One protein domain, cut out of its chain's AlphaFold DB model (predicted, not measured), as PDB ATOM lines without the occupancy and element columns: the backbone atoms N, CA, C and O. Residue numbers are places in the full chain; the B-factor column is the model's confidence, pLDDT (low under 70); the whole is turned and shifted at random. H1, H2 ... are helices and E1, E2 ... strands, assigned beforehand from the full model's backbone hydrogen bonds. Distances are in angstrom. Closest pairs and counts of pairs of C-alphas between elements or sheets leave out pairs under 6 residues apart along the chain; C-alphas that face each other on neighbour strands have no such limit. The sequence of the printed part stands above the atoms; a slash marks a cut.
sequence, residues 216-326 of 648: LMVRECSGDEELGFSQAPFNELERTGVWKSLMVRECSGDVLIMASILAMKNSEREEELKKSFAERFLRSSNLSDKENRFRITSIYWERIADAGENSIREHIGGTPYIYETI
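AT A GLANCE: This is residues 216 to 326 of the 648 residues of the protein "tRNA (Uracil-5-)-methyltransferase-like protein A" of Toxocara canis (UniProt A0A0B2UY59). One twisted sheet of four strands has a long helix, H1, lying over one face along its strands, and no named helix covers the other face. A short strand, E5, runs on past one end of the sheet, and residues 216 to 242, with no named element, loop round at the E1 edge. The printed part has 111 residues with two named helices and five named strands, in the order E1 E2 H1 H2 E3 E4 E5. The sheet's order is E1, E2, E3, E4, mixed, and the class is mixed, helices and strands. The whole is compact, with a radius of gyration of the C-alphas of 14.6 A and spans of 42 by 33 by 25 A.

HOW THE PARTS SIT: E2, residues 254 to 262, and E3, residues 295 to 305, are the inner strands, parallel at 19 degrees; N 257 and O 298 are 2.9 A apart, within hydrogen-bond range. E1, residues 243 to 251, is an edge strand, antiparallel to E2 at 166 degrees, with N 247 and O 258 within hydrogen-bond range at 2.9 A; the two form a hairpin. E4, residues 310 to 318, is the other edge strand, antiparallel to E3 at 157 degrees, with N 301 and O 314 at 2.8 A; these two also form a hairpin. H1, residues 267 to 281, is on the sheet at a height of 9.7 A. It lies over E3 and only just over E4, on which 3 of its C-alphas fall, and runs along the strands, at 17 degrees to E3 on the local plane. Its closest C-alphas to E4 are those of Ala 278 and Gly 317, 6.2 A apart. In H1 every O i to N i+4 pair is within hydrogen-bond range; H2, residues 284 to 287, is too short for such a pair. H2 only grazes the sheet; its closest C-alphas to E3 are those of Asn 286 and Arg 295, 5.9 A apart. E2, H1, H2 and E3 form a strand-helix-strand unit, two parallel neighbour strands joined through helices, with a right-handed crossover. E5, residues 322 to 326, pairs with no named strand; its closest C-alphas to E1 are those of Glu 324 and Cys 251, 4.9 A apart. E5 is apart from H1.

IN THESE COORDINATES: E3 is the longest strand, 30.3 A from first to last C-alpha; E2 measures 27.0 A, E1 and E4 24.5 A each, and H1 21.3 A. E1 begins at C-alpha 243 (12.889, 21.000, -47.561), H1 at C-alpha 267 (26.633, 26.852, -49.490), and E5 ends at C-alpha 326 (2.690, 25.970, -16.202).

THE WHOLE: The two C-alphas farthest apart, those of Glu 238 and Ile 326, are 44.0 A from each other. The printed part has no cut, and no link between named elements is long. The model's pLDDT is under 70 at residues 216 to 230, 284 to 294 and 306 to 310.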
ATOM      1  N   LEU A 216       4.843  20.065 -39.399       41.56
ATOM      2  CA  LEU A 216       4.346  20.158 -40.767       41.56
ATOM      3  C   LEU A 216       5.354  19.515 -41.730       41.56
ATOM      4  O   LEU A 216       6.484  19.978 -41.901       41.56
ATOM      5  N   MET A 217       4.913  18.449 -42.399       36.06
ATOM      6  CA  MET A 217       5.521  18.005 -43.653       36.06
ATOM      7  C   MET A 217       5.384  19.149 -44.658       36.06
ATOM      8  O   MET A 217       4.268  19.576 -44.956       36.06
ATOM      9  N   VAL A 218       6.507  19.655 -45.169       44.28
ATOM     10  CA  VAL A 218       6.527  20.800 -46.086       44.28
ATOM     11  C   VAL A 218       6.012  20.347 -47.453       44.28
ATOM     12  O   VAL A 218       6.787  19.952 -48.312       44.28
ATOM     13  N   ARG A 219       4.689  20.347 -47.651       35.00
ATOM     14  CA  ARG A 219       4.049  20.062 -48.950       35.00
ATOM     15  C   ARG A 219       3.632  21.310 -49.722       35.00
ATOM     16  O   ARG A 219       3.455  21.217 -50.928       35.00
ATOM     17  N   GLU A 220       3.474  22.442 -49.039       39.25
ATOM     18  CA  GLU A 220       2.766  23.617 -49.579       39.25
ATOM     19  C   GLU A 220       3.611  24.906 -49.573       39.25
ATOM     20  O   GLU A 220       3.153  25.939 -50.044       39.25
ATOM     21  N   CYS A 221       4.872  24.868 -49.116       38.22
ATOM     22  CA  CYS A 221       5.781  26.024 -49.218       38.22
ATOM     23  C   CYS A 221       6.429  26.184 -50.609       38.22
ATOM     24  O   CYS A 221       7.142  27.156 -50.842       38.22
ATOM     25  N   SER A 222       6.200  25.252 -51.538       39.06
ATOM     26  CA  SER A 222       6.632  25.371 -52.934       39.06
ATOM     27  C   SER A 222       5.616  26.181 -53.743       39.06
ATOM     28  O   SER A 222       4.645  25.621 -54.251       39.06
ATOM     29  N   GLY A 223       5.855  27.487 -53.864       41.56
ATOM     30  CA  GLY A 223       5.039  28.393 -54.682       41.56
ATOM     31  C   GLY A 223       5.482  29.859 -54.651       41.56
ATOM     32  O   GLY A 223       5.272  30.575 -55.621       41.56
ATOM     33  N   ASP A 224       6.138  30.297 -53.572       49.53
ATOM     34  CA  ASP A 224       6.585  31.685 -53.391       49.53
ATOM     35  C   ASP A 224       7.965  31.911 -54.061       49.53
ATOM     36  O   ASP A 224       9.014  31.938 -53.406       49.53
ATOM     37  N   GLU A 225       7.976  31.972 -55.401       50.94
ATOM     38  CA  GLU A 225       9.203  32.187 -56.192       50.94
ATOM     39  C   GLU A 225       9.815  33.580 -55.967       50.94
ATOM     40  O   GLU A 225      11.041  33.708 -55.978       50.94
ATOM     41  N   GLU A 226       8.994  34.602 -55.687       44.78
ATOM     42  CA  GLU A 226       9.452  35.977 -55.427       44.78
ATOM     43  C   GLU A 226      10.292  36.093 -54.144       44.78
ATOM     44  O   GLU A 226      11.223  36.898 -54.086       44.78
ATOM     45  N   LEU A 227      10.037  35.248 -53.136       47.81
ATOM     46  CA  LEU A 227      10.857  35.163 -51.917       47.81
ATOM     47  C   LEU A 227      12.068  34.218 -52.033       47.81
ATOM     48  O   LEU A 227      12.793  34.010 -51.057       47.81
ATOM     49  N   GLY A 228      12.317  33.639 -53.211       53.09
ATOM     50  CA  GLY A 228      13.492  32.806 -53.481       53.09
ATOM     51  C   GLY A 228      13.416  31.366 -52.955       53.09
ATOM     52  O   GLY A 228      14.334  30.581 -53.221       53.09
ATOM     53  N   PHE A 229      12.317  30.966 -52.303       63.22
ATOM     54  CA  PHE A 229      12.072  29.609 -51.780       63.22
ATOM     55  C   PHE A 229      11.786  28.558 -52.880       63.22
ATOM     56  O   PHE A 229      11.111  27.557 -52.647       63.22
ATOM     57  N   SER A 230      12.331  28.754 -54.088       65.62
ATOM     58  CA  SER A 230      12.121  27.972 -55.320       65.62
ATOM     59  C   SER A 230      12.633  26.514 -55.280       65.62
ATOM     60  O   SER A 230      12.927  25.922 -56.324       65.62
ATOM     61  N   GLN A 231      12.875  25.943 -54.101       70.69
ATOM     62  CA  GLN A 231      13.439  24.604 -53.935       70.69
ATOM     63  C   GLN A 231      12.312  23.619 -53.642       70.69
ATOM     64  O   GLN A 231      11.505  23.835 -52.741       70.69
ATOM     65  N   ALA A 232      12.271  22.518 -54.391       75.00
ATOM     66  CA  ALA A 232      11.261  21.486 -54.193       75.00
ATOM     67  C   ALA A 232      11.332  20.884 -52.773       75.00
ATOM     68  O   ALA A 232      12.432  20.744 -52.219       75.00
ATOM     69  N   PRO A 233      10.191  20.486 -52.184       79.81
ATOM     70  CA  PRO A 233      10.182  19.699 -50.958       79.81
ATOM     71  C   PRO A 233      10.788  18.311 -51.188       79.81
ATOM     72  O   PRO A 233      10.849  17.823 -52.318       79.81
ATOM     73  N   PHE A 234      11.267  17.680 -50.120       79.19
ATOM     74  CA  PHE A 234      11.977  16.411 -50.210       79.19
ATOM     75  C   PHE A 234      11.039  15.243 -50.551       79.19
ATOM     76  O   PHE A 234      10.095  14.939 -49.821       79.19
ATOM     77  N   ASN A 235      11.343  14.553 -51.647       76.88
ATOM     78  CA  ASN A 235      10.666  13.343 -52.093       76.88
ATOM     79  C   ASN A 235      11.484  12.116 -51.665       76.88
ATOM     80  O   ASN A 235      12.565  11.864 -52.198       76.88
ATOM     81  N   GLU A 236      10.966  11.321 -50.725       76.81
ATOM     82  CA  GLU A 236      11.681  10.154 -50.186       76.81
ATOM     83  C   GLU A 236      11.943   9.047 -51.223       76.81
ATOM     84  O   GLU A 236      12.938   8.326 -51.104       76.81
ATOM     85  N   LEU A 237      11.075   8.914 -52.235       79.19
ATOM     86  CA  LEU A 237      11.163   7.869 -53.264       79.19
ATOM     87  C   LEU A 237      12.238   8.194 -54.305       79.19
ATOM     88  O   LEU A 237      13.051   7.340 -54.652       79.19
ATOM     89  N   GLU A 238      12.253   9.436 -54.785       81.25
ATOM     90  CA  GLU A 238      13.239   9.930 -55.758       81.25
ATOM     91  C   GLU A 238      14.560  10.356 -55.103       81.25
ATOM     92  O   GLU A 238      15.599  10.398 -55.762       81.25
ATOM     93  N   ARG A 239      14.525  10.665 -53.800       77.88
ATOM     94  CA  ARG A 239      15.613  11.271 -53.016       77.88
ATOM     95  C   ARG A 239      16.050  12.641 -53.564       77.88
ATOM     96  O   ARG A 239      17.224  13.003 -53.495       77.88
ATOM     97  N   THR A 240      15.083  13.393 -54.086       78.50
ATOM     98  CA  THR A 240      15.190  14.739 -54.673       78.50
ATOM     99  C   THR A 240      14.542  15.788 -53.760       78.50
ATOM    100  O   THR A 240      13.744  15.446 -52.893       78.50
ATOM    101  N   GLY A 241      14.871  17.072 -53.943       77.88
ATOM    102  CA  GLY A 241      14.344  18.179 -53.126       77.88
ATOM    103  C   GLY A 241      15.207  18.542 -51.909       77.88
ATOM    104  O   GLY A 241      16.197  17.874 -51.611       77.88
ATOM    105  N   VAL A 242      14.853  19.646 -51.242       83.25
ATOM    106  CA  VAL A 242      15.642  20.287 -50.170       83.25
ATOM    107  C   VAL A 242      14.886  20.314 -48.840       83.25
ATOM    108  O   VAL A 242      15.417  19.831 -47.842       83.25
ATOM    109  N   TRP A 243      13.657  20.844 -48.805       84.19
ATOM    110  CA  TRP A 243      12.889  21.000 -47.561       84.19
ATOM    111  C   TRP A 243      12.386  19.654 -47.037       84.19
ATOM    112  O   TRP A 243      11.553  19.019 -47.680       84.19
ATOM    113  N   LYS A 244      12.859  19.220 -45.863       83.00
ATOM    114  CA  LYS A 244      12.468  17.936 -45.261       83.00
ATOM    115  C   LYS A 244      11.282  18.084 -44.304       83.00
ATOM    116  O   LYS A 244      10.337  17.305 -44.381       83.00
ATOM    117  N   SER A 245      11.322  19.066 -43.407       84.00
ATOM    118  CA  SER A 245      10.286  19.266 -42.382       84.00
ATOM    119  C   SER A 245      10.320  20.671 -41.788       84.00
ATOM    120  O   SER A 245      11.391  21.262 -41.667       84.00
ATOM    121  N   LEU A 246       9.161  21.172 -41.357       86.19
ATOM    122  CA  LEU A 246       9.038  22.381 -40.544       86.19
ATOM    123  C   LEU A 246       8.460  22.001 -39.177       86.19
ATOM    124  O   LEU A 246       7.295  21.615 -39.061       86.19
ATOM    125  N   MET A 247       9.283  22.098 -38.136       87.56
ATOM    126  CA  MET A 247       8.864  21.884 -36.753       87.56
ATOM    127  C   MET A 247       8.462  23.224 -36.136       87.56
ATOM    128  O   MET A 247       9.238  24.177 -36.176       87.56
ATOM    129  N   VAL A 248       7.250  23.295 -35.583       87.56
ATOM    130  CA  VAL A 248       6.710  24.484 -34.911       87.56
ATOM    131  C   VAL A 248       6.418  24.140 -33.450       87.56
ATOM    132  O   VAL A 248       5.716  23.163 -33.174       87.56
ATOM    133  N   ARG A 249       6.935  24.948 -32.518       87.31
ATOM    134  CA  ARG A 249       6.572  24.934 -31.093       87.31
ATOM    135  C   ARG A 249       5.899  26.258 -30.753       87.31
ATOM    136  O   ARG A 249       6.445  27.309 -31.072       87.31
ATOM    137  N   GLU A 250       4.757  26.208 -30.083       85.00
ATOM    138  CA  GLU A 250       4.021  27.374 -29.589       85.00
ATOM    139  C   GLU A 250       3.853  27.226 -28.074       85.00
ATOM    140  O   GLU A 250       3.383  26.185 -27.608       85.00
ATOM    141  N   CYS A 251       4.272  28.233 -27.307       83.81
ATOM    142  CA  CYS A 251       4.206  28.240 -25.843       83.81
ATOM    143  C   CYS A 251       3.889  29.658 -25.357       83.81
ATOM    144  O   CYS A 251       4.592  30.598 -25.717       83.81
ATOM    145  N   SER A 252       2.816  29.836 -24.579       74.88
ATOM    146  CA  SER A 252       2.361  31.154 -24.084       74.88
ATOM    147  C   SER A 252       2.300  32.285 -25.147       74.88
ATOM    148  O   SER A 252       2.415  33.465 -24.816       74.88
ATOM    149  N   GLY A 253       2.108  31.940 -26.429       74.25
ATOM    150  CA  GLY A 253       2.083  32.864 -27.574       74.25
ATOM    151  C   GLY A 253       3.438  33.128 -28.254       74.25
ATOM    152  O   GLY A 253       3.447  33.606 -29.388       74.25
ATOM    153  N   ASP A 254       4.567  32.784 -27.626       82.88
ATOM    154  CA  ASP A 254       5.882  32.780 -28.276       82.88
ATOM    155  C   ASP A 254       6.018  31.526 -29.165       82.88
ATOM    156  O   ASP A 254       5.724  30.405 -28.738       82.88
ATOM    157  N   VAL A 255       6.482  31.706 -30.407       87.62
ATOM    158  CA  VAL A 255       6.628  30.623 -31.393       87.62
ATOM    159  C   VAL A 255       8.091  30.420 -31.800       87.62
ATOM    160  O   VAL A 255       8.767  31.351 -32.247       87.62
ATOM    161  N   LEU A 256       8.550  29.171 -31.696       90.88
ATOM    162  CA  LEU A 256       9.818  28.680 -32.234       90.88
ATOM    163  C   LEU A 256       9.543  27.881 -33.505       90.88
ATOM    164  O   LEU A 256       8.745  26.942 -33.481       90.88
ATOM    165  N   ILE A 257      10.240  28.210 -34.590       91.56
ATOM    166  CA  ILE A 257      10.233  27.407 -35.816       91.56
ATOM    167  C   ILE A 257      11.623  26.850 -36.118       91.56
ATOM    168  O   ILE A 257      12.637  27.518 -35.925       91.56
ATOM    169  N   MET A 258      11.668  25.617 -36.615       91.44
ATOM    170  CA  MET A 258      12.884  24.977 -37.101       91.44
ATOM    171  C   MET A 258      12.634  24.364 -38.475       91.44
ATOM    172  O   MET A 258      11.828  23.440 -38.608       91.44
ATOM    173  N   ALA A 259      13.332  24.872 -39.488       91.25
ATOM    174  CA  ALA A 259      13.319  24.299 -40.827       91.25
ATOM    175  C   ALA A 259      14.454  23.278 -40.964       91.25
ATOM    176  O   ALA A 259      15.627  23.643 -40.890       91.25
ATOM    177  N   SER A 260      14.111  22.005 -41.176       89.31
ATOM    178  CA  SER A 260      15.089  20.965 -41.504       89.31
ATOM    179  C   SER A 260      15.181  20.791 -43.019       89.31
ATOM    180  O   SER A 260      14.172  20.535 -43.687       89.31
ATOM    181  N   ILE A 261      16.395  20.866 -43.557       88.31
ATOM    182  CA  ILE A 261      16.702  20.657 -44.976       88.31
ATOM    183  C   ILE A 261      17.713  19.525 -45.168       88.31
ATOM    184  O   ILE A 261      18.476  19.190 -44.259       88.31
ATOM    185  N   LEU A 262      17.769  18.952 -46.369       85.56
ATOM    186  CA  LEU A 262      18.948  18.196 -46.794       85.56
ATOM    187  C   LEU A 262      20.069  19.146 -47.224       85.56
ATOM    188  O   LEU A 262      19.821  20.126 -47.923       85.56
ATOM    189  N   ALA A 263      21.301  18.823 -46.827       83.12
ATOM    190  CA  ALA A 263      22.495  19.617 -47.104       83.12
ATOM    191  C   ALA A 263      22.642  19.983 -48.592       83.12
ATOM    192  O   ALA A 263      22.716  19.103 -49.460       83.12
ATOM    193  N   MET A 264      22.736  21.280 -48.890       82.62
ATOM    194  CA  MET A 264      22.848  21.764 -50.264       82.62
ATOM    195  C   MET A 264      24.295  21.681 -50.774       82.62
ATOM    196  O   MET A 264      25.259  21.817 -50.025       82.62
ATOM    197  N   LYS A 265      24.467  21.475 -52.090       82.38
ATOM    198  CA  LYS A 265      25.797  21.491 -52.738       82.38
ATOM    199  C   LYS A 265      26.378  22.899 -52.909       82.38
ATOM    200  O   LYS A 265      27.582  23.029 -53.094       82.38
ATOM    201  N   ASN A 266      25.525  23.922 -52.908       86.38
ATOM    202  CA  ASN A 266      25.918  25.326 -52.944       86.38
ATOM    203  C   ASN A 266      25.634  25.925 -51.560       86.38
ATOM    204  O   ASN A 266      24.470  26.059 -51.183       86.38
ATOM    205  N   SER A 267      26.697  26.258 -50.829       86.31
ATOM    206  CA  SER A 267      26.633  26.852 -49.490       86.31
ATOM    207  C   SER A 267      26.223  28.323 -49.497       86.31
ATOM    208  O   SER A 267      25.565  28.758 -48.561       86.31
ATOM    209  N   GLU A 268      26.566  29.080 -50.543       87.94
ATOM    210  CA  GLU A 268      26.174  30.490 -50.683       87.94
ATOM    211  C   GLU A 268      24.648  30.588 -50.791       87.94
ATOM    212  O   GLU A 268      24.017  31.320 -50.034       87.94
ATOM    213  N   ARG A 269      24.040  29.735 -51.629       85.12
ATOM    214  CA  ARG A 269      22.579  29.650 -51.757       85.12
ATOM    215  C   ARG A 269      21.890  29.105 -50.501       85.12
ATOM    216  O   ARG A 269      20.750  29.469 -50.235       85.12
ATOM    217  N   GLU A 270      22.543  28.234 -49.726       87.62
ATOM    218  CA  GLU A 270      21.991  27.798 -48.433       87.62
ATOM    219  C   GLU A 270      21.945  28.973 -47.436       87.62
ATOM    220  O   GLU A 270      20.946  29.150 -46.743       87.62
ATOM    221  N   GLU A 271      22.973  29.825 -47.422       90.31
ATOM    222  CA  GLU A 271      23.049  31.018 -46.568       90.31
ATOM    223  C   GLU A 271      22.059  32.121 -46.993       90.31
ATOM    224  O   GLU A 271      21.385  32.715 -46.148       90.31
ATOM    225  N   GLU A 272      21.889  32.345 -48.301       88.62
ATOM    226  CA  GLU A 272      20.828  33.203 -48.850       88.62
ATOM    227  C   GLU A 272      19.438  32.746 -48.379       88.62
ATOM    228  O   GLU A 272      18.624  33.566 -47.950       88.62
ATOM    229  N   LEU A 273      19.174  31.433 -48.394       87.56
ATOM    230  CA  LEU A 273      17.892  30.872 -47.964       87.56
ATOM    231  C   LEU A 273      17.660  31.005 -46.457       87.56
ATOM    232  O   LEU A 273      16.550  31.377 -46.071       87.56
ATOM    233  N   LYS A 274      18.677  30.785 -45.608       90.88
ATOM    234  CA  LYS A 274      18.589  31.090 -44.165       90.88
ATOM    235  C   LYS A 274      18.182  32.544 -43.944       90.88
ATOM    236  O   LYS A 274      17.269  32.818 -43.165       90.88
ATOM    237  N   LYS A 275      18.836  33.473 -44.649       90.31
ATOM    238  CA  LYS A 275      18.578  34.909 -44.524       90.31
ATOM    239  C   LYS A 275      17.149  35.265 -44.943       90.31
ATOM    240  O   LYS A 275      16.434  35.872 -44.147       90.31
ATOM    241  N   SER A 276      16.698  34.841 -46.126       87.50
ATOM    242  CA  SER A 276      15.318  35.080 -46.582       87.50
ATOM    243  C   SER A 276      14.277  34.453 -45.648       87.50
ATOM    244  O   SER A 276      13.233  35.051 -45.389       87.50
ATOM    245  N   PHE A 277      14.564  33.277 -45.082       88.31
ATOM    246  CA  PHE A 277      13.702  32.621 -44.095       88.31
ATOM    247  C   PHE A 277      13.607  33.435 -42.793       88.31
ATOM    248  O   PHE A 277      12.506  33.699 -42.304       88.31
ATOM    249  N   ALA A 278      14.738  33.921 -42.273       90.12
ATOM    250  CA  ALA A 278      14.769  34.807 -41.112       90.12
ATOM    251  C   ALA A 278      14.013  36.128 -41.365       90.12
ATOM    252  O   ALA A 278      13.154  36.504 -40.567       90.12
ATOM    253  N   GLU A 279      14.255  36.798 -42.497       86.44
ATOM    254  CA  GLU A 279      13.615  38.074 -42.872       86.44
ATOM    255  C   GLU A 279      12.111  37.935 -43.206       86.44
ATOM    256  O   GLU A 279      11.337  38.891 -43.054       86.44
ATOM    257  N   ARG A 280      11.644  36.746 -43.614       83.06
ATOM    258  CA  ARG A 280      10.209  36.455 -43.794       83.06
ATOM    259  C   ARG A 280       9.473  36.334 -42.461       83.06
ATOM    260  O   ARG A 280       8.358  36.845 -42.358       83.06
ATOM    261  N   PHE A 281      10.070  35.686 -41.460       84.38
ATOM    262  CA  PHE A 281       9.356  35.278 -40.244       84.38
ATOM    263  C   PHE A 281       9.649  36.135 -38.994       84.38
ATOM    264  O   PHE A 281       8.729  36.359 -38.207       84.38
ATOM    265  N   LEU A 282      10.845  36.721 -38.837       83.81
ATOM    266  CA  LEU A 282      11.199  37.634 -37.724       83.81
ATOM    267  C   LEU A 282      10.831  39.103 -38.008       83.81
ATOM    268  O   LEU A 282      11.554  40.034 -37.644       83.81
ATOM    269  N   ARG A 283       9.701  39.341 -38.679       74.88
ATOM    270  CA  ARG A 283       9.242  40.702 -38.985       74.88
ATOM    271  C   ARG A 283       8.717  41.377 -37.722       74.88
ATOM    272  O   ARG A 283       7.851  40.837 -37.040       74.88
ATOM    273  N   SER A 284       9.174  42.597 -37.441       69.56
ATOM    274  CA  SER A 284       8.711  43.385 -36.287       69.56
ATOM    275  C   SER A 284       7.207  43.688 -36.323       69.56
ATOM    276  O   SER A 284       6.591  43.811 -35.266       69.56
ATOM    277  N   SER A 285       6.596  43.714 -37.514       68.00
ATOM    278  CA  SER A 285       5.140  43.780 -37.705       68.00
ATOM    279  C   SER A 285       4.393  42.651 -36.988       68.00
ATOM    280  O   SER A 285       3.331  42.894 -36.418       68.00
ATOM    281  N   ASN A 286       4.978  41.449 -36.927       66.88
ATOM    282  CA  ASN A 286       4.411  40.266 -36.267       66.88
ATOM    283  C   ASN A 286       4.363  40.410 -34.731       66.88
ATOM    284  O   ASN A 286       3.867  39.524 -34.042       66.88
ATOM    285  N   LEU A 287       4.907  41.506 -34.185       64.44
ATOM    286  CA  LEU A 287       4.880  41.847 -32.761       64.44
ATOM    287  C   LEU A 287       3.867  42.960 -32.431       64.44
ATOM    288  O   LEU A 287       3.594  43.201 -31.257       64.44
ATOM    289  N   SER A 288       3.380  43.683 -33.444       65.50
ATOM    290  CA  SER A 288       2.573  44.905 -33.293       65.50
ATOM    291  C   SER A 288       1.192  44.830 -33.941       65.50
ATOM    292  O   SER A 288       0.297  45.586 -33.559       65.50
ATOM    293  N   ASP A 289       1.028  43.960 -34.936       66.38
ATOM    294  CA  ASP A 289      -0.262  43.660 -35.543       66.38
ATOM    295  C   ASP A 289      -1.160  42.903 -34.547       66.38
ATOM    296  O   ASP A 289      -0.696  42.051 -33.789       66.38
ATOM    297  N   LYS A 290      -2.449  43.251 -34.526       63.56
ATOM    298  CA  LYS A 290      -3.467  42.655 -33.651       63.56
ATOM    299  C   LYS A 290      -4.266  41.546 -34.331       63.56
ATOM    300  O   LYS A 290      -4.979  40.828 -33.633       63.56
ATOM    301  N   GLU A 291      -4.186  41.428 -35.654       66.88
ATOM    302  CA  GLU A 291      -4.834  40.349 -36.409       66.88
ATOM    303  C   GLU A 291      -3.890  39.150 -36.596       66.88
ATOM    304  O   GLU A 291      -4.344  38.004 -36.660       66.88
ATOM    305  N   ASN A 292      -2.573  39.384 -36.581       62.75
ATOM    306  CA  ASN A 292      -1.579  38.317 -36.589       62.75
ATOM    307  C   ASN A 292      -1.589  37.526 -35.265       62.75
ATOM    308  O   ASN A 292      -1.238  38.035 -34.201       62.75
ATOM    309  N   ARG A 293      -1.989  36.251 -35.340       58.94
ATOM    310  CA  ARG A 293      -2.185  35.376 -34.172       58.94
ATOM    311  C   ARG A 293      -0.904  34.741 -33.618       58.94
ATOM    312  O   ARG A 293      -0.979  34.143 -32.550       58.94
ATOM    313  N   PHE A 294       0.237  34.837 -34.311       64.31
ATOM    314  CA  PHE A 294       1.440  34.062 -33.972       64.31
ATOM    315  C   PHE A 294       2.708  34.912 -33.935       64.31
ATOM    316  O   PHE A 294       3.128  35.497 -34.934       64.31
ATOM    317  N   ARG A 295       3.373  34.917 -32.777       76.69
ATOM    318  CA  ARG A 295       4.589  35.693 -32.538       76.69
ATOM    319  C   ARG A 295       5.829  34.815 -32.702       76.69
ATOM    320  O   ARG A 295       6.347  34.261 -31.731       76.69
ATOM    321  N   ILE A 296       6.330  34.695 -33.931       86.81
ATOM    322  CA  ILE A 296       7.596  33.992 -34.190       86.81
ATOM    323  C   ILE A 296       8.737  34.782 -33.542       86.81
ATOM    324  O   ILE A 296       9.046  35.905 -33.940       86.81
ATOM    325  N   THR A 297       9.328  34.192 -32.507       89.31
ATOM    326  CA  THR A 297      10.392  34.784 -31.686       89.31
ATOM    327  C   THR A 297      11.716  34.052 -31.824       89.31
ATOM    328  O   THR A 297      12.743  34.653 -31.528       89.31
ATOM    329  N   SER A 298      11.716  32.803 -32.296       92.75
ATOM    330  CA  SER A 298      12.902  31.950 -32.390       92.75
ATOM    331  C   SER A 298      12.933  31.190 -33.715       92.75
ATOM    332  O   SER A 298      11.933  30.571 -34.093       92.75
ATOM    333  N   ILE A 299      14.065  31.226 -34.426       94.50
ATOM    334  CA  ILE A 299      14.255  30.519 -35.698       94.50
ATOM    335  C   ILE A 299      15.541  29.697 -35.697       94.50
ATOM    336  O   ILE A 299      16.645  30.206 -35.477       94.50
ATOM    337  N   TYR A 300      15.380  28.423 -36.043       95.06
ATOM    338  CA  TYR A 300      16.455  27.464 -36.242       95.06
ATOM    339  C   TYR A 300      16.480  26.894 -37.663       95.06
ATOM    340  O   TYR A 300      15.450  26.725 -38.321       95.06
ATOM    341  N   TRP A 301      17.681  26.539 -38.099       94.00
ATOM    342  CA  TRP A 301      17.976  25.836 -39.340       94.00
ATOM    343  C   TRP A 301      18.621  24.496 -38.992       94.00
ATOM    344  O   TRP A 301      19.565  24.456 -38.203       94.00
ATOM    345  N   GLU A 302      18.124  23.393 -39.544       92.12
ATOM    346  CA  GLU A 302      18.723  22.070 -39.367       92.12
ATOM    347  C   GLU A 302      19.190  21.512 -40.713       92.12
ATOM    348  O   GLU A 302      18.402  21.027 -41.526       92.12
ATOM    349  N   ARG A 303      20.503  21.546 -40.936       90.25
ATOM    350  CA  ARG A 303      21.140  21.011 -42.138       90.25
ATOM    351  C   ARG A 303      21.469  19.535 -41.932       90.25
ATOM    352  O   ARG A 303      22.383  19.195 -41.178       90.25
ATOM    353  N   ILE A 304      20.738  18.655 -42.610       87.88
ATOM    354  CA  ILE A 304      20.901  17.200 -42.517       87.88
ATOM    355  C   ILE A 304      21.843  16.715 -43.619       87.88
ATOM    356  O   ILE A 304      21.492  16.703 -44.802       87.88
ATOM    357  N   ALA A 305      23.027  16.261 -43.219       74.75
ATOM    358  CA  ALA A 305      23.847  15.370 -44.023       74.75
ATOM    359  C   ALA A 305      23.448  13.902 -43.760       74.75
ATOM    360  O   ALA A 305      22.903  13.559 -42.709       74.75
ATOM    361  N   ASP A 306      23.717  13.038 -44.739       65.25
ATOM    362  CA  ASP A 306      23.747  11.577 -44.585       65.25
ATOM    363  C   ASP A 306      22.483  10.956 -43.958       65.25
ATOM    364  O   ASP A 306      22.500  10.363 -42.882       65.25
ATOM    365  N   ALA A 307      21.356  11.099 -44.667       57.81
ATOM    366  CA  ALA A 307      20.057  10.451 -44.412       57.81
ATOM    367  C   ALA A 307      19.371  10.719 -43.049       57.81
ATOM    368  O   ALA A 307      18.192  10.391 -42.901       57.81
ATOM    369  N   GLY A 308      20.038  11.370 -42.097       57.94
ATOM    370  CA  GLY A 308      19.516  11.664 -40.759       57.94
ATOM    371  C   GLY A 308      20.504  11.428 -39.616       57.94
ATOM    372  O   GLY A 308      20.176  11.790 -38.492       57.94
ATOM    373  N   GLU A 309      21.685  10.852 -39.869       56.66
ATOM    374  CA  GLU A 309      22.675  10.594 -38.809       56.66
ATOM    375  C   GLU A 309      23.488  11.849 -38.445       56.66
ATOM    376  O   GLU A 309      23.818  12.047 -37.277       56.66
ATOM    377  N   ASN A 310      23.739  12.741 -39.412       67.25
ATOM    378  CA  ASN A 310      24.540  13.957 -39.241       67.25
ATOM    379  C   ASN A 310      23.686  15.232 -39.422       67.25
ATOM    380  O   ASN A 310      23.795  15.912 -40.447       67.25
ATOM    381  N   SER A 311      22.833  15.581 -38.447       82.12
ATOM    382  CA  SER A 311      22.139  16.884 -38.440       82.12
ATOM    383  C   SER A 311      22.942  17.960 -37.698       82.12
ATOM    384  O   SER A 311      23.391  17.756 -36.570       82.12
ATOM    385  N   ILE A 312      23.131  19.118 -38.337       88.19
ATOM    386  CA  ILE A 312      23.698  20.319 -37.709       88.19
ATOM    387  C   ILE A 312      22.564  21.322 -37.517       88.19
ATOM    388  O   ILE A 312      21.970  21.766 -38.499       88.19
ATOM    389  N   ARG A 313      22.277  21.677 -36.260       90.12
ATOM    390  CA  ARG A 313      21.319  22.724 -35.884       90.12
ATOM    391  C   ARG A 313      22.035  24.049 -35.649       90.12
ATOM    392  O   ARG A 313      23.049  24.099 -34.957       90.12
ATOM    393  N   GLU A 314      21.473  25.116 -36.198       93.06
ATOM    394  CA  GLU A 314      21.981  26.483 -36.136       93.06
ATOM    395  C   GLU A 314      20.838  27.436 -35.765       93.06
ATOM    396  O   GLU A 314      19.734  27.323 -36.294       93.06
ATOM    397  N   HIS A 315      21.087  28.370 -34.846       95.19
ATOM    398  CA  HIS A 315      20.134  29.426 -34.498       95.19
ATOM    399  C   HIS A 315      20.342  30.615 -35.442       95.19
ATOM    400  O   HIS A 315      21.329  31.339 -35.304       95.19
ATOM    401  N   ILE A 316      19.421  30.814 -36.387       94.81
ATOM    402  CA  ILE A 316      19.569  31.807 -37.465       94.81
ATOM    403  C   ILE A 316      18.850  33.134 -37.186       94.81
ATOM    404  O   ILE A 316      19.034  34.096 -37.928       94.81
ATOM    405  N   GLY A 317      18.075  33.238 -36.100       92.38
ATOM    406  CA  GLY A 317      17.586  34.534 -35.631       92.38
ATOM    407  C   GLY A 317      16.537  34.477 -34.524       92.38
ATOM    408  O   GLY A 317      15.834  33.485 -34.350       92.38
ATOM    409  N   GLY A 318      16.399  35.601 -33.815       92.00
ATOM    410  CA  GLY A 318      15.467  35.748 -32.699       92.00
ATOM    411  C   GLY A 318      16.104  35.419 -31.346       92.00
ATOM    412  O   GLY A 318      17.279  35.714 -31.116       92.00
ATOM    413  N   THR A 319      15.322  34.849 -30.431       92.50
ATOM    414  CA  THR A 319      15.802  34.282 -29.165       92.50
ATOM    415  C   THR A 319      16.176  32.807 -29.350       92.50
ATOM    416  O   THR A 319      15.432  32.071 -29.990       92.50
ATOM    417  N   PRO A 320      17.255  32.298 -28.725       92.94
ATOM    418  CA  PRO A 320      17.649  30.886 -28.831       92.94
ATOM    419  C   PRO A 320      16.779  29.933 -27.984       92.94
ATOM    420  O   PRO A 320      17.196  28.831 -27.647       92.94
ATOM    421  N   TYR A 321      15.594  30.378 -27.567       92.50
ATOM    422  CA  TYR A 321      14.591  29.620 -26.822       92.50
ATOM    423  C   TYR A 321      13.271  30.398 -26.778       92.50
ATOM    424  O   TYR A 321      13.256  31.624 -26.933       92.50
ATOM    425  N   ILE A 322      12.187  29.683 -26.487       91.69
ATOM    426  CA  ILE A 322      10.896  30.245 -26.053       91.69
ATOM    427  C   ILE A 322      10.620  29.845 -24.599       91.69
ATOM    428  O   ILE A 322      11.397  29.093 -24.004       91.69
ATOM    429  N   TYR A 323       9.529  30.342 -24.015       91.31
ATOM    430  CA  TYR A 323       9.109  29.973 -22.663       91.31
ATOM    431  C   TYR A 323       7.680  29.440 -22.631       91.31
ATOM    432  O   TYR A 323       6.792  30.009 -23.253       91.31
ATOM    433  N   GLU A 324       7.451  28.413 -21.816       91.06
ATOM    434  CA  GLU A 324       6.117  28.069 -21.322       91.06
ATOM    435  C   GLU A 324       6.016  28.388 -19.824       91.06
ATOM    436  O   GLU A 324       7.011  28.316 -19.097       91.06
ATOM    437  N   THR A 325       4.820  28.720 -19.337       91.75
ATOM    438  CA  THR A 325       4.561  28.854 -17.894       91.75
ATOM    439  C   THR A 325       3.401  27.960 -17.482       91.75
ATOM    440  O   THR A 325       2.260  28.195 -17.861       91.75
ATOM    441  N   ILE A 326       3.684  26.946 -16.662       89.50
ATOM    442  CA  ILE A 326       2.690  25.970 -16.202       89.50
ATOM    443  C   ILE A 326       2.552  26.082 -14.685       89.50
ATOM    444  O   ILE A 326       3.534  25.955 -13.953       89.50
TER     445      ILE A 326